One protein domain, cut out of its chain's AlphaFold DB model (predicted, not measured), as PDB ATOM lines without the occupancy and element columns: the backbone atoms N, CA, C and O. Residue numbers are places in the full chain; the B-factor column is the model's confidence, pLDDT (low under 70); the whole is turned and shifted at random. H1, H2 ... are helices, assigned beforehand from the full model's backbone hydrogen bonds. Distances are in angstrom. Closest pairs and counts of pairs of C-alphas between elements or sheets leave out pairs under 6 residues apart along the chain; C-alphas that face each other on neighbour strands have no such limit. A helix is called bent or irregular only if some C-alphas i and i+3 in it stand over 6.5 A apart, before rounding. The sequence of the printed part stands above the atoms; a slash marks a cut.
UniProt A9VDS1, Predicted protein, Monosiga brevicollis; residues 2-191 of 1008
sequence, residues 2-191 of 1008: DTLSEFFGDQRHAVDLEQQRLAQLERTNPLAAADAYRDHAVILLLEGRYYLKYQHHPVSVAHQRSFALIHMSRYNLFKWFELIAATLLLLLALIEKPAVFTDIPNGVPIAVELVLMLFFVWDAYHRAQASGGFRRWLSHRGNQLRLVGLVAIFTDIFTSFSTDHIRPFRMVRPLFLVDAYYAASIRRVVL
ATOM      1  N   ASP A   2     -21.291 -45.523 -33.684       47.09
ATOM      2  CA  ASP A   2     -20.316 -46.627 -33.655       47.09
ATOM      3  C   ASP A   2     -18.950 -46.259 -34.263       47.09
ATOM      4  O   ASP A   2     -17.925 -46.440 -33.615       47.09
ATOM      5  N   THR A   3     -18.926 -45.589 -35.419       55.09
ATOM      6  CA  THR A   3     -17.694 -45.081 -36.061       55.09
ATOM      7  C   THR A   3     -16.906 -44.062 -35.227       55.09
ATOM      8  O   THR A   3     -15.685 -43.981 -35.347       55.09
ATOM      9  N   LEU A   4     -17.570 -43.286 -34.363       56.50
ATOM     10  CA  LEU A   4     -16.896 -42.407 -33.398       56.50
ATOM     11  C   LEU A   4     -16.387 -43.214 -32.198       56.50
ATOM     12  O   LEU A   4     -15.301 -42.936 -31.698       56.50
ATOM     13  N   SER A   5     -17.127 -44.240 -31.768       59.31
ATOM     14  CA  SER A   5     -16.674 -45.140 -30.703       59.31
ATOM     15  C   SER A   5     -15.445 -45.962 -31.116       59.31
ATOM     16  O   SER A   5     -14.530 -46.105 -30.313       59.31
ATOM     17  N   GLU A   6     -15.345 -46.390 -32.381       61.53
ATOM     18  CA  GLU A   6     -14.136 -47.020 -32.933       61.53
ATOM     19  C   GLU A   6     -12.953 -46.042 -32.989       61.53
ATOM     20  O   GLU A   6     -11.834 -46.408 -32.636       61.53
ATOM     21  N   PHE A   7     -13.189 -44.781 -33.372       63.25
ATOM     22  CA  PHE A   7     -12.137 -43.763 -33.485       63.25
ATOM     23  C   PHE A   7     -11.501 -43.378 -32.135       63.25
ATOM     24  O   PHE A   7     -10.324 -43.007 -32.092       63.25
ATOM     25  N   PHE A   8     -12.252 -43.479 -31.032       64.31
ATOM     26  CA  PHE A   8     -11.766 -43.212 -29.670       64.31
ATOM     27  C   PHE A   8     -11.485 -44.482 -28.834       64.31
ATOM     28  O   PHE A   8     -10.875 -44.376 -27.766       64.31
ATOM     29  N   GLY A   9     -11.913 -45.660 -29.300       58.62
ATOM     30  CA  GLY A   9     -11.869 -46.943 -28.588       58.62
ATOM     31  C   GLY A   9     -10.552 -47.722 -28.696       58.62
ATOM     32  O   GLY A   9      -9.542 -47.228 -29.200       58.62
ATOM     33  N   ASP A  10     -10.548 -48.962 -28.190       61.78
ATOM     34  CA  ASP A  10      -9.366 -49.835 -28.183       61.78
ATOM     35  C   ASP A  10      -9.479 -50.986 -29.197       61.78
ATOM     36  O   ASP A  10     -10.244 -51.933 -29.021       61.78
ATOM     37  N   GLN A  11      -8.674 -50.934 -30.261       61.16
ATOM     38  CA  GLN A  11      -8.754 -51.890 -31.371       61.16
ATOM     39  C   GLN A  11      -8.300 -53.325 -31.060       61.16
ATOM     40  O   GLN A  11      -8.310 -54.121 -31.990       61.16
ATOM     41  N   ARG A  12      -7.874 -53.704 -29.843       63.41
ATOM     42  CA  ARG A  12      -7.559 -55.131 -29.572       63.41
ATOM     43  C   ARG A  12      -8.748 -56.023 -29.950       63.41
ATOM     44  O   ARG A  12      -8.607 -56.916 -30.775       63.41
ATOM     45  N   HIS A  13      -9.938 -55.609 -29.518       66.38
ATOM     46  CA  HIS A  13     -11.211 -56.202 -29.914       66.38
ATOM     47  C   HIS A  13     -11.462 -56.175 -31.436       66.38
ATOM     48  O   HIS A  13     -12.065 -57.095 -31.971       66.38
ATOM     49  N   ALA A  14     -11.010 -55.143 -32.158       67.88
ATOM     50  CA  ALA A  14     -11.187 -55.045 -33.611       67.88
ATOM     51  C   ALA A  14     -10.206 -55.932 -34.404       67.88
ATOM     52  O   ALA A  14     -10.555 -56.384 -35.491       67.88
ATOM     53  N   VAL A  15      -9.008 -56.205 -33.863       71.44
ATOM     54  CA  VAL A  15      -8.106 -57.241 -34.394       71.44
ATOM     55  C   VAL A  15      -8.782 -58.600 -34.253       71.44
ATOM     56  O   VAL A  15      -8.971 -59.280 -35.255       71.44
ATOM     57  N   ASP A  16      -9.217 -58.945 -33.038       71.50
ATOM     58  CA  ASP A  16      -9.863 -60.228 -32.747       71.50
ATOM     59  C   ASP A  16     -11.130 -60.434 -33.601       71.50
ATOM     60  O   ASP A  16     -11.345 -61.519 -34.142       71.50
ATOM     61  N   LEU A  17     -11.939 -59.383 -33.788       76.81
ATOM     62  CA  LEU A  17     -13.158 -59.411 -34.604       76.81
ATOM     63  C   LEU A  17     -12.872 -59.665 -36.094       76.81
ATOM     64  O   LEU A  17     -13.549 -60.484 -36.713       76.81
ATOM     65  N   GLU A  18     -11.880 -58.998 -36.689       80.19
ATOM     66  CA  GLU A  18     -11.533 -59.246 -38.096       80.19
ATOM     67  C   GLU A  18     -10.843 -60.603 -38.263       80.19
ATOM     68  O   GLU A  18     -11.067 -61.283 -39.255       80.19
ATOM     69  N   GLN A  19     -10.066 -61.054 -37.277       80.06
ATOM     70  CA  GLN A  19      -9.442 -62.378 -37.296       80.06
ATOM     71  C   GLN A  19     -10.510 -63.490 -37.219       80.06
ATOM     72  O   GLN A  19     -10.430 -64.480 -37.947       80.06
ATOM     73  N   GLN A  20     -11.585 -63.281 -36.446       81.81
ATOM     74  CA  GLN A  20     -12.796 -64.116 -36.484       81.81
ATOM     75  C   GLN A  20     -13.535 -64.021 -37.829       81.81
ATOM     76  O   GLN A  20     -13.968 -65.042 -38.362       81.81
ATOM     77  N   ARG A  21     -13.667 -62.821 -38.407       84.69
ATOM     78  CA  ARG A  21     -14.310 -62.599 -39.713       84.69
ATOM     79  C   ARG A  21     -13.545 -63.267 -40.857       84.69
ATOM     80  O   ARG A  21     -14.174 -63.870 -41.721       84.69
ATOM     81  N   LEU A  22     -12.213 -63.216 -40.856       83.06
ATOM     82  CA  LEU A  22     -11.364 -63.932 -41.809       83.06
ATOM     83  C   LEU A  22     -11.521 -65.445 -41.636       83.06
ATOM     84  O   LEU A  22     -11.789 -66.122 -42.620       83.06
ATOM     85  N   ALA A  23     -11.509 -65.970 -40.407       82.38
ATOM     86  CA  ALA A  23     -11.771 -67.393 -40.155       82.38
ATOM     87  C   ALA A  23     -13.191 -67.846 -40.580       82.38
ATOM     88  O   ALA A  23     -13.401 -69.007 -40.935       82.38
ATOM     89  N   GLN A  24     -14.184 -66.948 -40.571       85.31
ATOM     90  CA  GLN A  24     -15.508 -67.196 -41.161       85.31
ATOM     91  C   GLN A  24     -15.476 -67.144 -42.699       85.31
ATOM     92  O   GLN A  24     -16.102 -67.982 -43.351       85.31
ATOM     93  N   LEU A  25     -14.733 -66.203 -43.290       84.06
ATOM     94  CA  LEU A  25     -14.541 -66.089 -44.740       84.06
ATOM     95  C   LEU A  25     -13.796 -67.302 -45.312       84.06
ATOM     96  O   LEU A  25     -14.242 -67.849 -46.311       84.06
ATOM     97  N   GLU A  26     -12.753 -67.803 -44.652       85.25
ATOM     98  CA  GLU A  26     -12.024 -69.020 -45.054       85.25
ATOM     99  C   GLU A  26     -12.949 -70.244 -45.189       85.25
ATOM    100  O   GLU A  26     -12.752 -71.082 -46.068       85.25
ATOM    101  N   ARG A  27     -13.992 -70.332 -44.350       83.00
ATOM    102  CA  ARG A  27     -14.987 -71.419 -44.374       83.00
ATOM    103  C   ARG A  27     -16.116 -71.212 -45.385       83.00
ATOM    104  O   ARG A  27     -16.736 -72.190 -45.787       83.00
ATOM    105  N   THR A  28     -16.433 -69.967 -45.742       87.00
ATOM    106  CA  THR A  28     -17.623 -69.620 -46.548       87.00
ATOM    107  C   THR A  28     -17.291 -69.209 -47.980       87.00
ATOM    108  O   THR A  28     -18.031 -69.547 -48.900       87.00
ATOM    109  N   ASN A  29     -16.182 -68.501 -48.184       88.44
ATOM    110  CA  ASN A  29     -15.660 -68.090 -49.481       88.44
ATOM    111  C   ASN A  29     -14.118 -67.953 -49.413       88.44
ATOM    112  O   ASN A  29     -13.606 -66.850 -49.178       88.44
ATOM    113  N   PRO A  30     -13.360 -69.044 -49.636       84.75
ATOM    114  CA  PRO A  30     -11.898 -69.033 -49.526       84.75
ATOM    115  C   PRO A  30     -11.207 -68.101 -50.535       84.75
ATOM    116  O   PRO A  30     -10.110 -67.623 -50.259       84.75
ATOM    117  N   LEU A  31     -11.845 -67.781 -51.669       87.75
ATOM    118  CA  LEU A  31     -11.317 -66.811 -52.637       87.75
ATOM    119  C   LEU A  31     -11.389 -65.376 -52.094       87.75
ATOM    120  O   LEU A  31     -10.407 -64.645 -52.176       87.75
ATOM    121  N   ALA A  32     -12.503 -64.995 -51.459       86.69
ATOM    122  CA  ALA A  32     -12.622 -63.687 -50.809       86.69
ATOM    123  C   ALA A  32     -11.679 -63.546 -49.598       86.69
ATOM    124  O   ALA A  32     -11.143 -62.464 -49.359       86.69
ATOM    125  N   ALA A  33     -11.431 -64.635 -48.859       85.75
ATOM    126  CA  ALA A  33     -10.395 -64.664 -47.826       85.75
ATOM    127  C   ALA A  33      -8.990 -64.475 -48.431       85.75
ATOM    128  O   ALA A  33      -8.206 -63.668 -47.935       85.75
ATOM    129  N   ALA A  34      -8.686 -65.165 -49.535       86.56
ATOM    130  CA  ALA A  34      -7.415 -65.046 -50.245       86.56
ATOM    131  C   ALA A  34      -7.154 -63.617 -50.768       86.56
ATOM    132  O   ALA A  34      -6.035 -63.119 -50.651       86.56
ATOM    133  N   ASP A  35      -8.172 -62.921 -51.283       87.31
ATOM    134  CA  ASP A  35      -8.042 -61.508 -51.657       87.31
ATOM    135  C   ASP A  35      -7.744 -60.617 -50.435       87.31
ATOM    136  O   ASP A  35      -6.833 -59.791 -50.492       87.31
ATOM    137  N   ALA A  36      -8.427 -60.826 -49.303       86.12
ATOM    138  CA  ALA A  36      -8.189 -60.058 -48.078       86.12
ATOM    139  C   ALA A  36      -6.771 -60.267 -47.505       86.12
ATOM    140  O   ALA A  36      -6.101 -59.299 -47.139       86.12
ATOM    141  N   TYR A  37      -6.256 -61.503 -47.474       87.38
ATOM    142  CA  TYR A  37      -4.869 -61.753 -47.056       87.38
ATOM    143  C   TYR A  37      -3.839 -61.154 -48.028       87.38
ATOM    144  O   TYR A  37      -2.784 -60.704 -47.577       87.38
ATOM    145  N   ARG A  38      -4.132 -61.079 -49.337       87.81
ATOM    146  CA  ARG A  38      -3.275 -60.371 -50.308       87.81
ATOM    147  C   ARG A  38      -3.228 -58.869 -50.003       87.81
ATOM    148  O   ARG A  38      -2.138 -58.294 -49.988       87.81
ATOM    149  N   ASP A  39      -4.366 -58.255 -49.676       85.81
ATOM    150  CA  ASP A  39      -4.440 -56.849 -49.253       85.81
ATOM    151  C   ASP A  39      -3.601 -56.598 -47.983       85.81
ATOM    152  O   ASP A  39      -2.784 -55.670 -47.947       85.81
ATOM    153  N   HIS A  40      -3.717 -57.465 -46.968       86.06
ATOM    154  CA  HIS A  40      -2.899 -57.399 -45.748       86.06
ATOM    155  C   HIS A  40      -1.394 -57.590 -46.020       86.06
ATOM    156  O   HIS A  40      -0.574 -56.856 -45.459       86.06
ATOM    157  N   ALA A  41      -1.010 -58.497 -46.926       87.62
ATOM    158  CA  ALA A  41       0.384 -58.691 -47.334       87.62
ATOM    159  C   ALA A  41       0.976 -57.434 -48.000       87.62
ATOM    160  O   ALA A  41       2.116 -57.053 -47.716       87.62
ATOM    161  N   VAL A  42       0.197 -56.747 -48.850       86.38
ATOM    162  CA  VAL A  42       0.599 -55.466 -49.461       86.38
ATOM    163  C   VAL A  42       0.769 -54.387 -48.388       86.38
ATOM    164  O   VAL A  42       1.753 -53.647 -48.418       86.38
ATOM    165  N   ILE A  43      -0.140 -54.310 -47.413       86.38
ATOM    166  CA  ILE A  43      -0.049 -53.356 -46.298       86.38
ATOM    167  C   ILE A  43       1.214 -53.614 -45.459       86.38
ATOM    168  O   ILE A  43       1.986 -52.677 -45.261       86.38
ATOM    169  N   LEU A  44       1.494 -54.856 -45.047       85.06
ATOM    170  CA  LEU A  44       2.702 -55.214 -44.279       85.06
ATOM    171  C   LEU A  44       4.005 -54.873 -45.016       85.06
ATOM    172  O   LEU A  44       4.974 -54.412 -44.402       85.06
ATOM    173  N   LEU A  45       4.033 -55.062 -46.339       84.88
ATOM    174  CA  LEU A  45       5.170 -54.669 -47.166       84.88
ATOM    175  C   LEU A  45       5.373 -53.144 -47.159       84.88
ATOM    176  O   LEU A  45       6.502 -52.664 -47.046       84.88
ATOM    177  N   LEU A  46       4.285 -52.372 -47.258       82.81
ATOM    178  CA  LEU A  46       4.330 -50.911 -47.176       82.81
ATOM    179  C   LEU A  46       4.717 -50.434 -45.765       82.81
ATOM    180  O   LEU A  46       5.528 -49.518 -45.648       82.81
ATOM    181  N   GLU A  47       4.230 -51.074 -44.699       84.06
ATOM    182  CA  GLU A  47       4.655 -50.798 -43.318       84.06
ATOM    183  C   GLU A  47       6.157 -51.041 -43.121       84.06
ATOM    184  O   GLU A  47       6.839 -50.214 -42.511       84.06
ATOM    185  N   GLY A  48       6.703 -52.112 -43.710       80.69
ATOM    186  CA  GLY A  48       8.146 -52.355 -43.746       80.69
ATOM    187  C   GLY A  48       8.915 -51.262 -44.477       80.69
ATOM    188  O   GLY A  48       9.841 -50.691 -43.902       80.69
ATOM    189  N   ARG A  49       8.480 -50.919 -45.694       78.38
ATOM    190  CA  ARG A  49       9.104 -49.904 -46.557       78.38
ATOM    191  C   ARG A  49       9.081 -48.488 -45.966       78.38
ATOM    192  O   ARG A  49       9.995 -47.704 -46.218       78.38
ATOM    193  N   TYR A  50       8.034 -48.131 -45.222       74.81
ATOM    194  CA  TYR A  50       7.903 -46.818 -44.571       74.81
ATOM    195  C   TYR A  50       8.357 -46.816 -43.102       74.81
ATOM    196  O   TYR A  50       8.235 -45.786 -42.436       74.81
ATOM    197  N   TYR A  51       8.912 -47.929 -42.609       76.12
ATOM    198  CA  TYR A  51       9.397 -48.101 -41.234       76.12
ATOM    199  C   TYR A  51       8.326 -47.797 -40.164       76.12
ATOM    200  O   TYR A  51       8.603 -47.188 -39.128       76.12
ATOM    201  N   LEU A  52       7.079 -48.198 -40.436       77.50
ATOM    202  CA  LEU A  52       5.935 -48.034 -39.537       77.50
ATOM    203  C   LEU A  52       5.872 -49.181 -38.527       77.50
ATOM    204  O   LEU A  52       6.056 -50.341 -38.882       77.50
ATOM    205  N   LYS A  53       5.546 -48.874 -37.266       77.69
ATOM    206  CA  LYS A  53       5.392 -49.909 -36.235       77.69
ATOM    207  C   LYS A  53       4.227 -50.842 -36.575       77.69
ATOM    208  O   LYS A  53       3.070 -50.459 -36.417       77.69
ATOM    209  N   TYR A  54       4.539 -52.100 -36.869       73.81
ATOM    210  CA  TYR A  54       3.555 -53.158 -37.133       73.81
ATOM    211  C   TYR A  54       2.528 -53.410 -36.003       73.81
ATOM    212  O   TYR A  54       1.537 -54.099 -36.212       73.81
ATOM    213  N   GLN A  55       2.738 -52.881 -34.789       67.56
ATOM    214  CA  GLN A  55       1.756 -52.926 -33.687       67.56
ATOM    215  C   GLN A  55       0.446 -52.178 -34.005       67.56
ATOM    216  O   GLN A  55      -0.520 -52.286 -33.251       67.56
ATOM    217  N   HIS A  56       0.419 -51.372 -35.068       68.50
ATOM    218  CA  HIS A  56      -0.709 -50.517 -35.445       68.50
ATOM    219  C   HIS A  56      -1.307 -50.910 -36.802       68.50
ATOM    220  O   HIS A  56      -1.849 -50.053 -37.498       68.50
ATOM    221  N   HIS A  57      -1.190 -52.191 -37.169       75.88
ATOM    222  CA  HIS A  57      -1.650 -52.705 -38.453       75.88
ATOM    223  C   HIS A  57      -3.132 -52.351 -38.705       75.88
ATOM    224  O   HIS A  57      -3.975 -52.612 -37.838       75.88
ATOM    225  N   PRO A  58      -3.488 -51.736 -39.849       76.44
ATOM    226  CA  PRO A  58      -4.847 -51.271 -40.107       76.44
ATOM    227  C   PRO A  58      -5.765 -52.450 -40.448       76.44
ATOM    228  O   PRO A  58      -5.759 -52.972 -41.560       76.44
ATOM    229  N   VAL A  59      -6.572 -52.862 -39.470       74.56
ATOM    230  CA  VAL A  59      -7.426 -54.051 -39.595       74.56
ATOM    231  C   VAL A  59      -8.801 -53.750 -40.212       74.56
ATOM    232  O   VAL A  59      -9.167 -54.365 -41.204       74.56
ATOM    233  N   SER A  60      -9.563 -52.788 -39.678       74.88
ATOM    234  CA  SER A  60     -10.882 -52.442 -40.249       74.88
ATOM    235  C   SER A  60     -10.760 -51.740 -41.611       74.88
ATOM    236  O   SER A  60      -9.864 -50.919 -41.829       74.88
ATOM    237  N   VAL A  61     -11.722 -52.005 -42.501       73.31
ATOM    238  CA  VAL A  61     -11.819 -51.462 -43.871       73.31
ATOM    239  C   VAL A  61     -11.700 -49.927 -43.914       73.31
ATOM    240  O   VAL A  61     -11.144 -49.372 -44.862       73.31
ATOM    241  N   ALA A  62     -12.181 -49.212 -42.891       74.50
ATOM    242  CA  ALA A  62     -12.043 -47.753 -42.806       74.50
ATOM    243  C   ALA A  62     -10.580 -47.313 -42.588       74.50
ATOM    244  O   ALA A  62     -10.090 -46.388 -43.250       74.50
ATOM    245  N   HIS A  63      -9.863 -48.017 -41.708       80.38
ATOM    246  CA  HIS A  63      -8.443 -47.790 -41.442       80.38
ATOM    247  C   HIS A  63      -7.587 -48.203 -42.648       80.38
ATOM    248  O   HIS A  63      -6.708 -47.442 -43.046       80.38
ATOM    249  N   GLN A  64      -7.900 -49.333 -43.298       80.81
ATOM    250  CA  GLN A  64      -7.238 -49.781 -44.531       80.81
ATOM    251  C   GLN A  64      -7.385 -48.766 -45.670       80.81
ATOM    252  O   GLN A  64      -6.402 -48.443 -46.331       80.81
ATOM    253  N   ARG A  65      -8.582 -48.198 -45.875       82.94
ATOM    254  CA  ARG A  65      -8.810 -47.139 -46.877       82.94
ATOM    255  C   ARG A  65      -7.991 -45.880 -46.586       82.94
ATOM    256  O   ARG A  65      -7.388 -45.331 -47.504       82.94
ATOM    257  N   SER A  66      -7.932 -45.446 -45.324       82.94
ATOM    258  CA  SER A  66      -7.119 -44.284 -44.929       82.94
ATOM    259  C   SER A  66      -5.617 -44.563 -45.071       82.94
ATOM    260  O   SER A  66      -4.881 -43.724 -45.583       82.94
ATOM    261  N   PHE A  67      -5.160 -45.766 -44.709       84.12
ATOM    262  CA  PHE A  67      -3.781 -46.206 -44.922       84.12
ATOM    263  C   PHE A  67      -3.425 -46.257 -46.413       84.12
ATOM    264  O   PHE A  67      -2.382 -45.745 -46.816       84.12
ATOM    265  N   ALA A  68      -4.300 -46.815 -47.254       81.38
ATOM    266  CA  ALA A  68      -4.107 -46.878 -48.698       81.38
ATOM    267  C   ALA A  68      -4.011 -45.477 -49.318       81.38
ATOM    268  O   ALA A  68      -3.092 -45.230 -50.097       81.38
ATOM    269  N   LEU A  69      -4.889 -44.547 -48.921       82.06
ATOM    270  CA  LEU A  69      -4.868 -43.145 -49.358       82.06
ATOM    271  C   LEU A  69      -3.519 -42.464 -49.061       82.06
ATOM    272  O   LEU A  69      -2.995 -41.747 -49.913       82.06
ATOM    273  N   ILE A  70      -2.924 -42.733 -47.894       80.25
ATOM    274  CA  ILE A  70      -1.633 -42.156 -47.486       80.25
ATOM    275  C   ILE A  70      -0.443 -42.885 -48.133       80.25
ATOM    276  O   ILE A  70       0.522 -42.240 -48.533       80.25
ATOM    277  N   HIS A  71      -0.470 -44.216 -48.249       79.94
ATOM    278  CA  HIS A  71       0.725 -45.010 -48.564       79.94
ATOM    279  C   HIS A  71       0.774 -45.598 -49.982       79.94
ATOM    280  O   HIS A  71       1.872 -45.675 -50.547       79.94
ATOM    281  N   MET A  72      -0.351 -45.944 -50.617       77.00
ATOM    282  CA  MET A  72      -0.336 -46.557 -51.955       77.00
ATOM    283  C   MET A  72       0.103 -45.587 -53.063       77.00
ATOM    284  O   MET A  72      -0.093 -44.373 -53.000       77.00
ATOM    285  N   SER A  73       0.696 -46.144 -54.118       67.31
ATOM    286  CA  SER A  73       1.126 -45.429 -55.330       67.31
ATOM    287  C   SER A  73      -0.048 -44.857 -56.139       67.31
ATOM    288  O   SER A  73       0.074 -43.794 -56.745       67.31
ATOM    289  N   ARG A  74      -1.216 -45.515 -56.094       69.50
ATOM    290  CA  ARG A  74      -2.453 -45.087 -56.774       69.50
ATOM    291  C   ARG A  74      -2.928 -43.685 -56.363       69.50
ATOM    292  O   ARG A  74      -3.521 -42.988 -57.177       69.50
ATOM    293  N   TYR A  75      -2.643 -43.258 -55.131       73.50
ATOM    294  CA  TYR A  75      -3.099 -41.981 -54.564       73.50
ATOM    295  C   TYR A  75      -2.005 -40.899 -54.539       73.50
ATOM    296  O   TYR A  75      -2.040 -39.991 -53.710       73.50
ATOM    297  N   ASN A  76      -1.040 -40.948 -55.468       77.75
ATOM    298  CA  ASN A  76       0.033 -39.946 -55.567       77.75
ATOM    299  C   ASN A  76      -0.468 -38.490 -55.617       77.75
ATOM    300  O   ASN A  76       0.209 -37.609 -55.096       77.75
ATOM    301  N   LEU A  77      -1.659 -38.230 -56.169       83.69
ATOM    302  CA  LEU A  77      -2.266 -36.893 -56.199       83.69
ATOM    303  C   LEU A  77      -2.412 -36.273 -54.793       83.69
ATOM    304  O   LEU A  77      -2.094 -35.104 -54.605       83.69
ATOM    305  N   PHE A  78      -2.829 -37.056 -53.791       84.81
ATOM    306  CA  PHE A  78      -2.971 -36.579 -52.410       84.81
ATOM    307  C   PHE A  78      -1.616 -36.199 -51.793       84.81
ATOM    308  O   PHE A  78      -1.485 -35.143 -51.177       84.81
ATOM    309  N   LYS A  79      -0.581 -37.009 -52.041       84.62
ATOM    310  CA  LYS A  79       0.797 -36.756 -51.586       84.62
ATOM    311  C   LYS A  79       1.382 -35.480 -52.206       84.62
ATOM    312  O   LYS A  79       2.148 -34.772 -51.557       84.62
ATOM    313  N   TRP A  80       1.012 -35.174 -53.454       88.06
ATOM    314  CA  TRP A  80       1.354 -33.904 -54.098       88.06
ATOM    315  C   TRP A  80       0.596 -32.725 -53.487       88.06
ATOM    316  O   TRP A  80       1.222 -31.703 -53.229       88.06
ATOM    317  N   PHE A  81      -0.703 -32.860 -53.195       90.06
ATOM    318  CA  PHE A  81      -1.455 -31.807 -52.502       90.06
ATOM    319  C   PHE A  81      -0.892 -31.499 -51.112       90.06
ATOM    320  O   PHE A  81      -0.761 -30.328 -50.780       90.06
ATOM    321  N   GLU A  82      -0.489 -32.510 -50.337       90.12
ATOM    322  CA  GLU A  82       0.184 -32.300 -49.048       90.12
ATOM    323  C   GLU A  82       1.484 -31.498 -49.206       90.12
ATOM    324  O   GLU A  82       1.696 -30.507 -48.504       90.12
ATOM    325  N   LEU A  83       2.338 -31.890 -50.159       91.81
ATOM    326  CA  LEU A  83       3.593 -31.194 -50.433       91.81
ATOM    327  C   LEU A  83       3.353 -29.744 -50.882       91.81
ATOM    328  O   LEU A  83       4.020 -28.841 -50.386       91.81
ATOM    329  N   ILE A  84       2.394 -29.519 -51.785       93.25
ATOM    330  CA  ILE A  84       2.033 -28.192 -52.302       93.25
ATOM    331  C   ILE A  84       1.427 -27.320 -51.195       93.25
ATOM    332  O   ILE A  84       1.791 -26.157 -51.074       93.25
ATOM    333  N   ALA A  85       0.550 -27.863 -50.347       94.44
ATOM    334  CA  ALA A  85      -0.012 -27.131 -49.215       94.44
ATOM    335  C   ALA A  85       1.083 -26.700 -48.225       94.44
ATOM    336  O   ALA A  85       1.089 -25.561 -47.759       94.44
ATOM    337  N   ALA A  86       2.048 -27.583 -47.946       94.12
ATOM    338  CA  ALA A  86       3.160 -27.293 -47.046       94.12
ATOM    339  C   ALA A  86       4.163 -26.281 -47.630       94.12
ATOM    340  O   ALA A  86       4.668 -25.434 -46.892       94.12
ATOM    341  N   THR A  87       4.448 -26.323 -48.937       94.12
ATOM    342  CA  THR A  87       5.308 -25.312 -49.574       94.12
ATOM    343  C   THR A  87       4.604 -23.966 -49.705       94.12
ATOM    344  O   THR A  87       5.223 -22.950 -49.400       94.12
ATOM    345  N   LEU A  88       3.314 -23.930 -50.060       94.19
ATOM    346  CA  LEU A  88       2.518 -22.696 -50.082       94.19
ATOM    347  C   LEU A  88       2.445 -22.037 -48.699       94.19
ATOM    348  O   LEU A  88       2.621 -20.826 -48.602       94.19
ATOM    349  N   LEU A  89       2.270 -22.821 -47.629       93.81
ATOM    350  CA  LEU A  89       2.268 -22.321 -46.250       93.81
ATOM    351  C   LEU A  89       3.588 -21.621 -45.872       93.81
ATOM    352  O   LEU A  89       3.576 -20.616 -45.164       93.81
ATOM    353  N   LEU A  90       4.728 -22.130 -46.350       94.12
ATOM    354  CA  LEU A  90       6.035 -21.499 -46.136       94.12
ATOM    355  C   LEU A  90       6.215 -20.249 -47.007       94.12
ATOM    356  O   LEU A  90       6.630 -19.209 -46.493       94.12
ATOM    357  N   LEU A  91       5.868 -20.340 -48.296       93.06
ATOM    358  CA  LEU A  91       5.962 -19.246 -49.271       93.06
ATOM    359  C   LEU A  91       5.042 -18.064 -48.940       93.06
ATOM    360  O   LEU A  91       5.322 -16.945 -49.365       93.06
ATOM    361  N   LEU A  92       3.993 -18.278 -48.139       91.50
ATOM    362  CA  LEU A  92       3.114 -17.222 -47.638       91.50
ATOM    363  C   LEU A  92       3.889 -16.100 -46.914       91.50
ATOM    364  O   LEU A  92       3.508 -14.936 -47.012       91.50
ATOM    365  N   ALA A  93       5.032 -16.421 -46.293       89.00
ATOM    366  CA  ALA A  93       5.922 -15.449 -45.648       89.00
ATOM    367  C   ALA A  93       6.606 -14.450 -46.610       89.00
ATOM    368  O   ALA A  93       7.238 -13.511 -46.144       89.00
ATOM    369  N   LEU A  94       6.505 -14.629 -47.935       90.44
ATOM    370  CA  LEU A  94       6.965 -13.646 -48.933       90.44
ATOM    371  C   LEU A  94       5.944 -12.514 -49.167       90.44
ATOM    372  O   LEU A  94       6.292 -11.466 -49.713       90.44
ATOM    373  N   ILE A  95       4.680 -12.758 -48.808       88.50
ATOM    374  CA  ILE A  95       3.515 -11.903 -49.091       88.50
ATOM    375  C   ILE A  95       2.940 -11.322 -47.793       88.50
ATOM    376  O   ILE A  95       2.405 -10.217 -47.767       88.50
ATOM    377  N   GLU A  96       3.028 -12.073 -46.700       86.69
ATOM    378  CA  GLU A  96       2.690 -11.589 -45.371       86.69
ATOM    379  C   GLU A  96       3.624 -10.479 -44.900       86.69
ATOM    380  O   GLU A  96       4.828 -10.543 -45.117       86.69
ATOM    381  N   LYS A  97       3.081  -9.527 -44.131       83.75
ATOM    382  CA  LYS A  97       3.888  -8.513 -43.450       83.75
ATOM    383  C   LYS A  97       4.939  -9.156 -42.520       83.75
ATOM    384  O   LYS A  97       4.553 -10.026 -41.718       83.75
ATOM    385  N   PRO A  98       6.211  -8.712 -42.563       85.69
ATOM    386  CA  PRO A  98       6.769  -7.734 -43.510       85.69
ATOM    387  C   PRO A  98       6.985  -8.333 -44.916       85.69
ATOM    388  O   PRO A  98       7.720  -9.307 -45.089       85.69
ATOM    389  N   ALA A  99       6.317  -7.753 -45.919       82.50
ATOM    390  CA  ALA A  99       6.231  -8.322 -47.261       82.50
ATOM    391  C   ALA A  99       7.500  -8.058 -48.089       82.50
ATOM    392  O   ALA A  99       8.207  -7.073 -47.890       82.50
ATOM    393  N   VAL A 100       7.778  -8.942 -49.052       84.25
ATOM    394  CA  VAL A 100       8.949  -8.835 -49.942       84.25
ATOM    395  C   VAL A 100       8.610  -8.135 -51.257       84.25
ATOM    396  O   VAL A 100       9.418  -7.367 -51.771       84.25
ATOM    397  N   PHE A 101       7.443  -8.438 -51.834       78.56
ATOM    398  CA  PHE A 101       7.083  -8.007 -53.190       78.56
ATOM    399  C   PHE A 101       6.072  -6.861 -53.204       78.56
ATOM    400  O   PHE A 101       6.321  -5.822 -53.807       78.56
ATOM    401  N   THR A 102       4.913  -7.066 -52.577       78.69
ATOM    402  CA  THR A 102       3.810  -6.103 -52.529       78.69
ATOM    403  C   THR A 102       3.031  -6.264 -51.229       78.69
ATOM    404  O   THR A 102       2.767  -7.385 -50.793       78.69
ATOM    405  N   ASP A 103       2.621  -5.147 -50.628       77.44
ATOM    406  CA  ASP A 103       1.740  -5.151 -49.461       77.44
ATOM    407  C   ASP A 103       0.309  -5.527 -49.868       77.44
ATOM    408  O   ASP A 103      -0.477  -4.705 -50.345       77.44
ATOM    409  N   ILE A 104      -0.038  -6.800 -49.677       85.06
ATOM    410  CA  ILE A 104      -1.400  -7.305 -49.871       85.06
ATOM    411  C   ILE A 104      -2.204  -7.109 -48.569       85.06
ATOM    412  O   ILE A 104      -1.661  -7.330 -47.484       85.06
ATOM    413  N   PRO A 105      -3.501  -6.734 -48.625       86.50
ATOM    414  CA  PRO A 105      -4.340  -6.618 -47.432       86.50
ATOM    415  C   PRO A 105      -4.313  -7.878 -46.554       86.50
ATOM    416  O   PRO A 105      -4.541  -8.985 -47.048       86.50
ATOM    417  N   ASN A 106      -4.099  -7.694 -45.244       82.19
ATOM    418  CA  ASN A 106      -3.852  -8.763 -44.260       82.19
ATOM    419  C   ASN A 106      -4.867  -9.927 -44.322       82.19
ATOM    420  O   ASN A 106      -4.501 -11.080 -44.096       82.19
ATOM    421  N   GLY A 107      -6.128  -9.651 -44.673       86.31
ATOM    422  CA  GLY A 107      -7.174 -10.669 -44.797       86.31
ATOM    423  C   GLY A 107      -6.921 -11.731 -45.875       86.31
ATOM    424  O   GLY A 107      -7.371 -12.862 -45.707       86.31
ATOM    425  N   VAL A 108      -6.186 -11.425 -46.955       88.69
ATOM    426  CA  VAL A 108      -5.934 -12.396 -48.037       88.69
ATOM    427  C   VAL A 108      -4.937 -13.480 -47.603       88.69
ATOM    428  O   VAL A 108      -5.304 -14.655 -47.695       88.69
ATOM    429  N   PRO A 109      -3.738 -13.165 -47.060       88.81
ATOM    430  CA  PRO A 109      -2.861 -14.192 -46.499       88.81
ATOM    431  C   PRO A 109      -3.523 -15.011 -45.385       88.81
ATOM    432  O   PRO A 109      -3.415 -16.234 -45.395       88.81
ATOM    433  N   ILE A 110      -4.272 -14.368 -44.479       89.00
ATOM    434  CA  ILE A 110      -4.974 -15.053 -43.380       89.00
ATOM    435  C   ILE A 110      -6.031 -16.035 -43.915       89.00
ATOM    436  O   ILE A 110      -6.125 -17.161 -43.429       89.00
ATOM    437  N   ALA A 111      -6.800 -15.657 -44.942       91.75
ATOM    438  CA  ALA A 111      -7.783 -16.546 -45.563       91.75
ATOM    439  C   ALA A 111      -7.124 -17.754 -46.255       91.75
ATOM    440  O   ALA A 111      -7.609 -18.879 -46.117       91.75
ATOM    441  N   VAL A 112      -6.004 -17.544 -46.957       92.81
ATOM    442  CA  VAL A 112      -5.219 -18.635 -47.560       92.81
ATOM    443  C   VAL A 112      -4.671 -19.567 -46.478       92.81
ATOM    444  O   VAL A 112      -4.805 -20.784 -46.596       92.81
ATOM    445  N   GLU A 113      -4.112 -19.023 -45.394       92.56
ATOM    446  CA  GLU A 113      -3.594 -19.823 -44.284       92.56
ATOM    447  C   GLU A 113      -4.689 -20.646 -43.600       92.56
ATOM    448  O   GLU A 113      -4.485 -21.831 -43.343       92.56
ATOM    449  N   LEU A 114      -5.872 -20.068 -43.374       93.12
ATOM    450  CA  LEU A 114      -7.014 -20.777 -42.798       93.12
ATOM    451  C   LEU A 114      -7.439 -21.975 -43.667       93.12
ATOM    452  O   LEU A 114      -7.668 -23.063 -43.139       93.12
ATOM    453  N   VAL A 115      -7.492 -21.809 -44.993       94.50
ATOM    454  CA  VAL A 115      -7.802 -22.904 -45.932       94.50
ATOM    455  C   VAL A 115      -6.730 -24.001 -45.884       94.50
ATOM    456  O   VAL A 115      -7.069 -25.186 -45.837       94.50
ATOM    457  N   LEU A 116      -5.445 -23.632 -45.830       94.94
ATOM    458  CA  LEU A 116      -4.341 -24.589 -45.689       94.94
ATOM    459  C   LEU A 116      -4.391 -25.326 -44.337       94.94
ATOM    460  O   LEU A 116      -4.200 -26.541 -44.293       94.94
ATOM    461  N   MET A 117      -4.714 -24.638 -43.240       93.69
ATOM    462  CA  MET A 117      -4.863 -25.255 -41.917       93.69
ATOM    463  C   MET A 117      -6.051 -26.220 -41.853       93.69
ATOM    464  O   MET A 117      -5.923 -27.299 -41.276       93.69
ATOM    465  N   LEU A 118      -7.181 -25.900 -42.495       94.00
ATOM    466  CA  LEU A 118      -8.315 -26.825 -42.617       94.00
ATOM    467  C   LEU A 118      -7.936 -28.100 -43.391       94.00
ATOM    468  O   LEU A 118      -8.331 -29.197 -42.988       94.00
ATOM    469  N   PHE A 119      -7.112 -27.988 -44.440       94.12
ATOM    470  CA  PHE A 119      -6.543 -29.154 -45.122       94.12
ATOM    471  C   PHE A 119      -5.648 -29.989 -44.187       94.12
ATOM    472  O   PHE A 119      -5.789 -31.211 -44.152       94.12
ATOM    473  N   PHE A 120      -4.785 -29.368 -43.375       93.62
ATOM    474  CA  PHE A 120      -3.944 -30.109 -42.422       93.62
ATOM    475  C   PHE A 120      -4.726 -30.739 -41.258       93.62
ATOM    476  O   PHE A 120      -4.335 -31.800 -40.776       93.62
ATOM    477  N   VAL A 121      -5.857 -30.163 -40.837       93.75
ATOM    478  CA  VAL A 121      -6.791 -30.820 -39.900       93.75
ATOM    479  C   VAL A 121      -7.416 -32.067 -40.536       93.75
ATOM    480  O   VAL A 121      -7.520 -33.108 -39.885       93.75
ATOM    481  N   TRP A 122      -7.790 -31.992 -41.816       91.81
ATOM    482  CA  TRP A 122      -8.342 -33.124 -42.562       91.81
ATOM    483  C   TRP A 122      -7.308 -34.242 -42.805       91.81
ATOM    484  O   TRP A 122      -7.610 -35.419 -42.592       91.81
ATOM    485  N   ASP A 123      -6.065 -33.896 -43.153       90.25
ATOM    486  CA  ASP A 123      -4.952 -34.851 -43.224       90.25
ATOM    487  C   ASP A 123      -4.661 -35.491 -41.851       90.25
ATOM    488  O   ASP A 123      -4.571 -36.718 -41.748       90.25
ATOM    489  N   ALA A 124      -4.605 -34.700 -40.772       90.25
ATOM    490  CA  ALA A 124      -4.405 -35.216 -39.417       90.25
ATOM    491  C   ALA A 124      -5.510 -36.207 -39.004       90.25
ATOM    492  O   ALA A 124      -5.206 -37.240 -38.401       90.25
ATOM    493  N   TYR A 125      -6.766 -35.952 -39.387       89.44
ATOM    494  CA  TYR A 125      -7.877 -36.888 -39.204       89.44
ATOM    495  C   TYR A 125      -7.649 -38.214 -39.953       89.44
ATOM    496  O   TYR A 125      -7.758 -39.285 -39.350       89.44
ATOM    497  N   HIS A 126      -7.259 -38.176 -41.233       86.50
ATOM    498  CA  HIS A 126      -6.966 -39.399 -41.992       86.50
ATOM    499  C   HIS A 126      -5.736 -40.154 -41.472       86.50
ATOM    500  O   HIS A 126      -5.750 -41.387 -41.450       86.50
ATOM    501  N   ARG A 127      -4.707 -39.459 -40.970       86.50
ATOM    502  CA  ARG A 127      -3.567 -40.092 -40.278       86.50
ATOM    503  C   ARG A 127      -3.982 -40.730 -38.960       86.50
ATOM    504  O   ARG A 127      -3.500 -41.817 -38.647       86.50
ATOM    505  N   ALA A 128      -4.881 -40.098 -38.206       86.00
ATOM    506  CA  ALA A 128      -5.420 -40.673 -36.980       86.00
ATOM    507  C   ALA A 128      -6.200 -41.963 -37.263       86.00
ATOM    508  O   ALA A 128      -5.944 -42.979 -36.613       86.00
ATOM    509  N   GLN A 129      -7.049 -41.959 -38.297       83.00
ATOM    510  CA  GLN A 129      -7.725 -43.158 -38.799       83.00
ATOM    511  C   GLN A 129      -6.714 -44.234 -39.239       83.00
ATOM    512  O   GLN A 129      -6.755 -45.355 -38.744       83.00
ATOM    513  N   ALA A 130      -5.741 -43.909 -40.093       79.56
ATOM    514  CA  ALA A 130      -4.743 -44.880 -40.557       79.56
ATOM    515  C   ALA A 130      -3.886 -45.482 -39.423       79.56
ATOM    516  O   ALA A 130      -3.477 -46.633 -39.523       79.56
ATOM    517  N   SER A 131      -3.653 -44.742 -38.330       74.56
ATOM    518  CA  SER A 131      -2.966 -45.240 -37.123       74.56
ATOM    519  C   SER A 131      -3.854 -46.035 -36.150       74.56
ATOM    520  O   SER A 131      -3.400 -46.418 -35.070       74.56
ATOM    521  N   GLY A 132      -5.121 -46.257 -36.509       71.44
ATOM    522  CA  GLY A 132      -6.066 -47.043 -35.727       71.44
ATOM    523  C   GLY A 132      -6.744 -46.300 -34.573       71.44
ATOM    524  O   GLY A 132      -7.018 -46.909 -33.540       71.44
ATOM    525  N   GLY A 133      -6.992 -44.996 -34.727       78.25
ATOM    526  CA  GLY A 133      -7.790 -44.183 -33.801       78.25
ATOM    527  C   GLY A 133      -7.025 -43.031 -33.143       78.25
ATOM    528  O   GLY A 133      -5.804 -43.067 -32.963       78.25
ATOM    529  N   PHE A 134      -7.755 -41.990 -32.734       82.88
ATOM    530  CA  PHE A 134      -7.198 -40.729 -32.229       82.88
ATOM    531  C   PHE A 134      -6.325 -40.899 -30.984       82.88
ATOM    532  O   PHE A 134      -5.243 -40.322 -30.892       82.88
ATOM    533  N   ARG A 135      -6.754 -41.732 -30.029       82.12
ATOM    534  CA  ARG A 135      -6.015 -41.951 -28.774       82.12
ATOM    535  C   ARG A 135      -4.627 -42.555 -29.020       82.12
ATOM    536  O   ARG A 135      -3.674 -42.230 -28.317       82.12
ATOM    537  N   ARG A 136      -4.514 -43.416 -30.036       76.50
ATOM    538  CA  ARG A 136      -3.264 -44.068 -30.454       76.50
ATOM    539  C   ARG A 136      -2.422 -43.152 -31.325       76.50
ATOM    540  O   ARG A 136      -1.216 -43.064 -31.097       76.50
ATOM    541  N   TRP A 137      -3.048 -42.399 -32.229       84.00
ATOM    542  CA  TRP A 137      -2.398 -41.309 -32.953       84.00
ATOM    543  C   TRP A 137      -1.669 -40.376 -31.979       84.00
ATOM    544  O   TRP A 137      -0.462 -40.177 -32.107       84.00
ATOM    545  N   LEU A 138      -2.361 -39.926 -30.929       87.00
ATOM    546  CA  LEU A 138      -1.833 -39.030 -29.901       87.00
ATOM    547  C   LEU A 138      -0.806 -39.677 -28.946       87.00
ATOM    548  O   LEU A 138      -0.192 -38.971 -28.151       87.00
ATOM    549  N   SER A 139      -0.572 -40.993 -29.015       85.25
ATOM    550  CA  SER A 139       0.482 -41.655 -28.224       85.25
ATOM    551  C   SER A 139       1.892 -41.434 -28.793       85.25
ATOM    552  O   SER A 139       2.886 -41.547 -28.072       85.25
ATOM    553  N   HIS A 140       2.006 -41.085 -30.081       82.56
ATOM    554  CA  HIS A 140       3.292 -40.832 -30.732       82.56
ATOM    555  C   HIS A 140       3.696 -39.361 -30.593       82.56
ATOM    556  O   HIS A 140       2.989 -38.471 -31.063       82.56
ATOM    557  N   ARG A 141       4.890 -39.101 -30.037       83.75
ATOM    558  CA  ARG A 141       5.433 -37.739 -29.816       83.75
ATOM    559  C   ARG A 141       5.407 -36.842 -31.062       83.75
ATOM    560  O   ARG A 141       5.147 -35.651 -30.951       83.75
ATOM    561  N   GLY A 142       5.633 -37.406 -32.253       82.75
ATOM    562  CA  GLY A 142       5.550 -36.655 -33.512       82.75
ATOM    563  C   GLY A 142       4.141 -36.124 -33.802       82.75
ATOM    564  O   GLY A 142       3.990 -34.976 -34.197       82.75
ATOM    565  N   ASN A 143       3.104 -36.920 -33.536       86.50
ATOM    566  CA  ASN A 143       1.709 -36.523 -33.735       86.50
ATOM    567  C   ASN A 143       1.243 -35.528 -32.661       86.50
ATOM    568  O   ASN A 143       0.504 -34.598 -32.970       86.50
ATOM    569  N   GLN A 144       1.728 -35.674 -31.421       88.94
ATOM    570  CA  GLN A 144       1.540 -34.671 -30.365       88.94
ATOM    571  C   GLN A 144       2.098 -33.310 -30.808       88.94
ATOM    572  O   GLN A 144       1.396 -32.307 -30.728       88.94
ATOM    573  N   LEU A 145       3.320 -33.288 -31.355       87.69
ATOM    574  CA  LEU A 145       3.948 -32.071 -31.870       87.69
ATOM    575  C   LEU A 145       3.159 -31.457 -33.043       87.69
ATOM    576  O   LEU A 145       3.007 -30.241 -33.088       87.69
ATOM    577  N   ARG A 146       2.595 -32.276 -33.947       86.88
ATOM    578  CA  ARG A 146       1.686 -31.793 -35.011       86.88
ATOM    579  C   ARG A 146       0.420 -31.152 -34.447       86.88
ATOM    580  O   ARG A 146       0.035 -30.091 -34.922       86.88
ATOM    581  N   LEU A 147      -0.221 -31.766 -33.446       90.94
ATOM    582  CA  LEU A 147      -1.423 -31.195 -32.829       90.94
ATOM    583  C   LEU A 147      -1.110 -29.865 -32.132       90.94
ATOM    584  O   LEU A 147      -1.844 -28.900 -32.319       90.94
ATOM    585  N   VAL A 148      -0.003 -29.794 -31.386       91.50
ATOM    586  CA  VAL A 148       0.466 -28.546 -30.765       91.50
ATOM    587  C   VAL A 148       0.766 -27.488 -31.830       91.50
ATOM    588  O   VAL A 148       0.348 -26.346 -31.669       91.50
ATOM    589  N   GLY A 149       1.411 -27.856 -32.942       90.94
ATOM    590  CA  GLY A 149       1.681 -26.946 -34.058       90.94
ATOM    591  C   GLY A 149       0.418 -26.432 -34.754       90.94
ATOM    592  O   GLY A 149       0.328 -25.241 -35.038       90.94
ATOM    593  N   LEU A 150      -0.584 -27.293 -34.969       92.75
ATOM    594  CA  LEU A 150      -1.900 -26.887 -35.476       92.75
ATOM    595  C   LEU A 150      -2.573 -25.891 -34.527       92.75
ATOM    596  O   LEU A 150      -2.968 -24.813 -34.958       92.75
ATOM    597  N   VAL A 151      -2.666 -26.217 -33.234       93.00
ATOM    598  CA  VAL A 151      -3.288 -25.341 -32.224       93.00
ATOM    599  C   VAL A 151      -2.553 -23.999 -32.117       93.00
ATOM    600  O   VAL A 151      -3.198 -22.955 -32.041       93.00
ATOM    601  N   ALA A 152      -1.220 -24.004 -32.174       92.19
ATOM    602  CA  ALA A 152      -0.403 -22.796 -32.176       92.19
ATOM    603  C   ALA A 152      -0.702 -21.888 -33.383       92.19
ATOM    604  O   ALA A 152      -0.932 -20.696 -33.197       92.19
ATOM    605  N   ILE A 153      -0.777 -22.435 -34.604       91.56
ATOM    606  CA  ILE A 153      -1.086 -21.631 -35.799       91.56
ATOM    607  C   ILE A 153      -2.557 -21.186 -35.821       91.56
ATOM    608  O   ILE A 153      -2.831 -20.043 -36.172       91.56
ATOM    609  N   PHE A 154      -3.515 -22.007 -35.378       91.44
ATOM    610  CA  PHE A 154      -4.904 -21.547 -35.223       91.44
ATOM    611  C   PHE A 154      -5.034 -20.405 -34.202       91.44
ATOM    612  O   PHE A 154      -5.828 -19.490 -34.412       91.44
ATOM    613  N   THR A 155      -4.230 -20.429 -33.134       89.19
ATOM    614  CA  THR A 155      -4.153 -19.329 -32.160       89.19
ATOM    615  C   THR A 155      -3.592 -18.067 -32.818       89.19
ATOM    616  O   THR A 155      -4.195 -17.008 -32.689       89.19
ATOM    617  N   ASP A 156      -2.508 -18.195 -33.593       87.94
ATOM    618  CA  ASP A 156      -1.875 -17.111 -34.363       87.94
ATOM    619  C   ASP A 156      -2.841 -16.462 -35.370       87.94
ATOM    620  O   ASP A 156      -2.937 -15.237 -35.450       87.94
ATOM    621  N   ILE A 157      -3.612 -17.274 -36.101       88.56
ATOM    622  CA  ILE A 157      -4.665 -16.819 -37.020       88.56
ATOM    623  C   ILE A 157      -5.743 -16.044 -36.256       88.56
ATOM    624  O   ILE A 157      -6.141 -14.964 -36.686       88.56
ATOM    625  N   PHE A 158      -6.201 -16.558 -35.110       86.62
ATOM    626  CA  PHE A 158      -7.240 -15.908 -34.311       86.62
ATOM    627  C   PHE A 158      -6.774 -14.566 -33.723       86.62
ATOM    628  O   PHE A 158      -7.497 -13.571 -33.812       86.62
ATOM    629  N   THR A 159      -5.548 -14.492 -33.193       84.44
ATOM    630  CA  THR A 159      -4.972 -13.227 -32.705       84.44
ATOM    631  C   THR A 159      -4.746 -12.225 -33.837       84.44
ATOM    632  O   THR A 159      -4.968 -11.032 -33.642       84.44
ATOM    633  N   SER A 160      -4.417 -12.695 -35.047       81.25
ATOM    634  CA  SER A 160      -4.231 -11.843 -36.236       81.25
ATOM    635  C   SER A 160      -5.500 -11.125 -36.710       81.25
ATOM    636  O   SER A 160      -5.398 -10.131 -37.420       81.25
ATOM    637  N   PHE A 161      -6.695 -11.592 -36.327       79.56
ATOM    638  CA  PHE A 161      -7.942 -10.850 -36.562       79.56
ATOM    639  C   PHE A 161      -8.162  -9.703 -35.563       79.56
ATOM    640  O   PHE A 161      -8.998  -8.838 -35.815       79.56
ATOM    641  N   SER A 162      -7.456  -9.708 -34.427       75.50
ATOM    642  CA  SER A 162      -7.663  -8.762 -33.319       75.50
ATOM    643  C   SER A 162      -6.564  -7.700 -33.212       75.50
ATOM    644  O   SER A 162      -6.836  -6.587 -32.768       75.50
ATOM    645  N   THR A 163      -5.325  -8.033 -33.589       69.19
ATOM    646  CA  THR A 163      -4.147  -7.161 -33.447       69.19
ATOM    647  C   THR A 163      -3.161  -7.360 -34.597       69.19
ATOM    648  O   THR A 163      -2.814  -8.495 -34.918       69.19
ATOM    649  N   ASP A 164      -2.635  -6.267 -35.155       65.88
ATOM    650  CA  ASP A 164      -1.721  -6.279 -36.312       65.88
ATOM    651  C   ASP A 164      -0.267  -6.692 -35.999       65.88
ATOM    652  O   ASP A 164       0.571  -6.748 -36.905       65.88
ATOM    653  N   HIS A 165       0.083  -6.944 -34.732       66.06
ATOM    654  CA  HIS A 165       1.482  -6.991 -34.298       66.06
ATOM    655  C   HIS A 165       1.854  -8.294 -33.582       66.06
ATOM    656  O   HIS A 165       1.239  -8.671 -32.589       66.06
ATOM    657  N   ILE A 166       2.947  -8.898 -34.072       70.06
ATOM    658  CA  ILE A 166       3.623 -10.113 -33.581       70.06
ATOM    659  C   ILE A 166       2.854 -11.415 -33.883       70.06
ATOM    660  O   ILE A 166       1.836 -11.734 -33.279       70.06
ATOM    661  N   ARG A 167       3.410 -12.214 -34.804       84.12
ATOM    662  CA  ARG A 167       2.894 -13.533 -35.220       84.12
ATOM    663  C   ARG A 167       3.947 -14.631 -35.008       84.12
ATOM    664  O   ARG A 167       4.619 -15.040 -35.963       84.12
ATOM    665  N   PRO A 168       4.190 -15.050 -33.752       84.25
ATOM    666  CA  PRO A 168       5.363 -15.842 -33.396       84.25
ATOM    667  C   PRO A 168       5.272 -17.292 -33.878       84.25
ATOM    668  O   PRO A 168       6.292 -17.910 -34.185       84.25
ATOM    669  N   PHE A 169       4.066 -17.854 -34.002       90.06
ATOM    670  CA  PHE A 169       3.900 -19.278 -34.307       90.06
ATOM    671  C   PHE A 169       4.162 -19.624 -35.780       90.06
ATOM    672  O   PHE A 169       4.300 -20.803 -36.116       90.06
ATOM    673  N   ARG A 170       4.375 -18.616 -36.642       90.88
ATOM    674  CA  ARG A 170       4.912 -18.787 -38.003       90.88
ATOM    675  C   ARG A 170       6.170 -19.660 -38.034       90.88
ATOM    676  O   ARG A 170       6.307 -20.477 -38.941       90.88
ATOM    677  N   MET A 171       7.044 -19.574 -37.023       91.38
ATOM    678  CA  MET A 171       8.282 -20.374 -36.948       91.38
ATOM    679  C   MET A 171       8.049 -21.897 -36.905       91.38
ATOM    680  O   MET A 171       8.989 -22.657 -37.141       91.38
ATOM    681  N   VAL A 172       6.817 -22.340 -36.611       91.75
ATOM    682  CA  VAL A 172       6.408 -23.754 -36.543       91.75
ATOM    683  C   VAL A 172       5.987 -24.303 -37.916       91.75
ATOM    684  O   VAL A 172       6.015 -25.516 -38.114       91.75
ATOM    685  N   ARG A 173       5.676 -23.448 -38.907       92.69
ATOM    686  CA  ARG A 173       5.262 -23.860 -40.268       92.69
ATOM    687  C   ARG A 173       6.188 -24.901 -40.943       92.69
ATOM    688  O   ARG A 173       5.649 -25.819 -41.565       92.69
ATOM    689  N   PRO A 174       7.533 -24.876 -40.789       94.06
ATOM    690  CA  PRO A 174       8.422 -25.917 -41.317       94.06
ATOM    691  C   PRO A 174       8.086 -27.344 -40.871       94.06
ATOM    692  O   PRO A 174       8.368 -28.284 -41.613       94.06
ATOM    693  N   LEU A 175       7.444 -27.529 -39.709       91.38
ATOM    694  CA  LEU A 175       7.015 -28.839 -39.211       91.38
ATOM    695  C   LEU A 175       6.086 -29.564 -40.197       91.38
ATOM    696  O   LEU A 175       6.190 -30.779 -40.347       91.38
ATOM    697  N   PHE A 176       5.214 -28.826 -40.891       91.00
ATOM    698  CA  PHE A 176       4.258 -29.388 -41.847       91.00
ATOM    699  C   PHE A 176       4.954 -29.880 -43.119       91.00
ATOM    700  O   PHE A 176       4.646 -30.968 -43.598       91.00
ATOM    701  N   LEU A 177       5.966 -29.152 -43.616       92.56
ATOM    702  CA  LEU A 177       6.792 -29.651 -44.720       92.56
ATOM    703  C   LEU A 177       7.662 -30.825 -44.272       92.56
ATOM    704  O   LEU A 177       7.768 -31.803 -44.999       92.56
ATOM    705  N   VAL A 178       8.253 -30.767 -43.076       90.75
ATOM    706  CA  VAL A 178       9.027 -31.882 -42.511       90.75
ATOM    707  C   VAL A 178       8.171 -33.142 -42.378       90.75
ATOM    708  O   VAL A 178       8.686 -34.241 -42.567       90.75
ATOM    709  N   ASP A 179       6.879 -33.026 -42.072       86.19
ATOM    710  CA  ASP A 179       6.018 -34.199 -41.975       86.19
ATOM    711  C   ASP A 179       5.512 -34.746 -43.317       86.19
ATOM    712  O   ASP A 179       5.130 -35.923 -43.377       86.19
ATOM    713  N   ALA A 180       5.568 -33.931 -44.377       87.12
ATOM    714  CA  ALA A 180       5.016 -34.270 -45.676       87.12
ATOM    715  C   ALA A 180       5.554 -35.599 -46.218       87.12
ATOM    716  O   ALA A 180       6.742 -35.912 -46.086       87.12
ATOM    717  N   TYR A 181       4.692 -36.391 -46.865       82.88
ATOM    718  CA  TYR A 181       5.027 -37.740 -47.326       82.88
ATOM    719  C   TYR A 181       6.335 -37.781 -48.139       82.88
ATOM    720  O   TYR A 181       7.232 -38.580 -47.853       82.88
ATOM    721  N   TYR A 182       6.482 -36.887 -49.125       82.56
ATOM    722  CA  TYR A 182       7.677 -36.816 -49.977       82.56
ATOM    723  C   TYR A 182       8.913 -36.256 -49.248       82.56
ATOM    724  O   TYR A 182      10.043 -36.540 -49.642       82.56
ATOM    725  N   ALA A 183       8.725 -35.536 -48.142       84.56
ATOM    726  CA  ALA A 183       9.790 -34.987 -47.308       84.56
ATOM    727  C   ALA A 183      10.290 -35.951 -46.215       84.56
ATOM    728  O   ALA A 183      11.138 -35.577 -45.403       84.56
ATOM    729  N   ALA A 184       9.878 -37.224 -46.217       80.81
ATOM    730  CA  ALA A 184      10.349 -38.225 -45.253       80.81
ATOM    731  C   ALA A 184      11.892 -38.346 -45.168       80.81
ATOM    732  O   ALA A 184      12.432 -38.657 -44.103       80.81
ATOM    733  N   SER A 185      12.629 -38.074 -46.253       82.19
ATOM    734  CA  SER A 185      14.099 -37.969 -46.229       82.19
ATOM    735  C   SER A 185      14.594 -36.727 -45.479       82.19
ATOM    736  O   SER A 185      15.474 -36.855 -44.631       82.19
ATOM    737  N   ILE A 186      13.980 -35.561 -45.701       88.12
ATOM    738  CA  ILE A 186      14.275 -34.318 -44.967       88.12
ATOM    739  C   ILE A 186      13.970 -34.509 -43.474       88.12
ATOM    740  O   ILE A 186      14.816 -34.208 -42.638       88.12
ATOM    741  N   ARG A 187      12.838 -35.138 -43.119       86.69
ATOM    742  CA  ARG A 187      12.506 -35.513 -41.730       86.69
ATOM    743  C   ARG A 187      13.581 -36.361 -41.069       86.69
ATOM    744  O   ARG A 187      13.924 -36.138 -39.910       86.69
ATOM    745  N   ARG A 188      14.125 -37.344 -41.797       84.44
ATOM    746  CA  ARG A 188      15.225 -38.180 -41.296       84.44
ATOM    747  C   ARG A 188      16.480 -37.346 -41.029       84.44
ATOM    748  O   ARG A 188      17.121 -37.623 -40.021       84.44
ATOM    749  N   VAL A 189      16.792 -36.352 -41.865       88.06
ATOM    750  CA  VAL A 189      17.937 -35.435 -41.695       88.06
ATOM    751  C   VAL A 189      17.725 -34.454 -40.538       88.06
ATOM    752  O   VAL A 189      18.557 -34.413 -39.638       88.06
ATOM    753  N   VAL A 190      16.599 -33.735 -40.486       89.56
ATOM    754  CA  VAL A 190      16.293 -32.768 -39.414       89.56
ATOM    755  C   VAL A 190      16.345 -33.440 -38.036       89.56
ATOM    756  O   VAL A 190      17.028 -32.961 -37.134       89.56
ATOM    757  N   LEU A 191      15.717 -34.612 -37.881       87.38
ATOM    758  CA  LEU A 191      15.770 -35.367 -36.623       87.38
ATOM    759  C   LEU A 191      17.174 -35.910 -36.298       87.38
ATOM    760  O   LEU A 191      17.492 -36.088 -35.126       87.38
TER     761      LEU A 191
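What this domain is: This is residues 2 to 191 of the 1008 residues of the protein "Predicted protein" of Monosiga brevicollis (UniProt A9VDS1). Three long helices, H5, H6 and H8, run side by side in alternating directions, and the short helices H9 and H10 make a fourth edge between H8 and H5. At one end the helical hairpin of H2 and H3, an open V, lengthens the rod, with H4 at the joint beside the end of H6; H1 and H7 sit near that same end of H6, and H11 packs on H5 and H10. The printed part has 190 residues with eleven named helices, H1 to H11 in order, and no named strand: all helix. It is loose, with a radius of gyration of the C-alphas of 20.0 A and spans of 68 by 30 by 28 A.

Where its parts are: H1 covers residues 2 to 8, beginning at C-alpha 2 (-20.316, -46.627, -33.655). H2 is residues 12 to 28, 24.5 A long, H3 residues 30 to 49, 28.6 A, and H4 residues 61 to 71. H5 spans residues 73 to 94, 32.9 A, and is irregular: C-alphas 74 and 77 are 8.2 A apart. H6, residues 107 to 130, is 34.6 A long and starts at C-alpha 107 (-7.174, -10.669, -44.797). H7 is residues 134 to 137, H8 residues 141 to 160, 28.4 A, H9 residues 168 to 172 and H10 residues 174 to 179. H11, residues 181 to 191, is irregular, with C-alphas 182 and 185 7.5 A apart, and ends at C-alpha 191 (15.770, -35.367, -36.623).

How they stand to each other: The hubs H5 and H6 form a hairpin, touching through residues 85 to 92 and 109 to 119; their closest C-alphas, Ala 85 and Leu 116, are 6.1 A apart. H6 touches H8 with residues 110 to 121 alone, at a shallow tilt of 23 degrees, opposite ways; the closest C-alphas, Ile 110 and Ile 157, are 6.6 A apart. H8 touches H9 at Ile 153 and Phe 169, 5.7 A between C-alphas. H10 touches H5 at Leu 177 and Ala 86, 4.9 A. H4 touches H6 at Phe 67 and Ala 130, 4.7 A. H2 and H3 touch at Leu 25 and Ala 33, 5.4 A, and both are apart from H5, H6 and H8. Every O i to N i+4 pair is within hydrogen-bond range in H1, H3, H4, H6, H8 and H10; H2 has 12 of 13, H5 13 of 18, H11 5 of 7 and H9 0 of 1, with 2 of 2 O i to N i+3 pairs; H7 is too short for an O i to N i+4 pair.

The domain as a whole: The C-alphas farthest apart, Arg 27 and Asp 103, are 68.5 A apart. The printed part has no cut. The links H3 to H4 and H5 to H6 are long. The mean pLDDT of the printed part is 83.1; residues 2 to 14, 55 to 56, 73 to 74 and 163 to 165 are under 70.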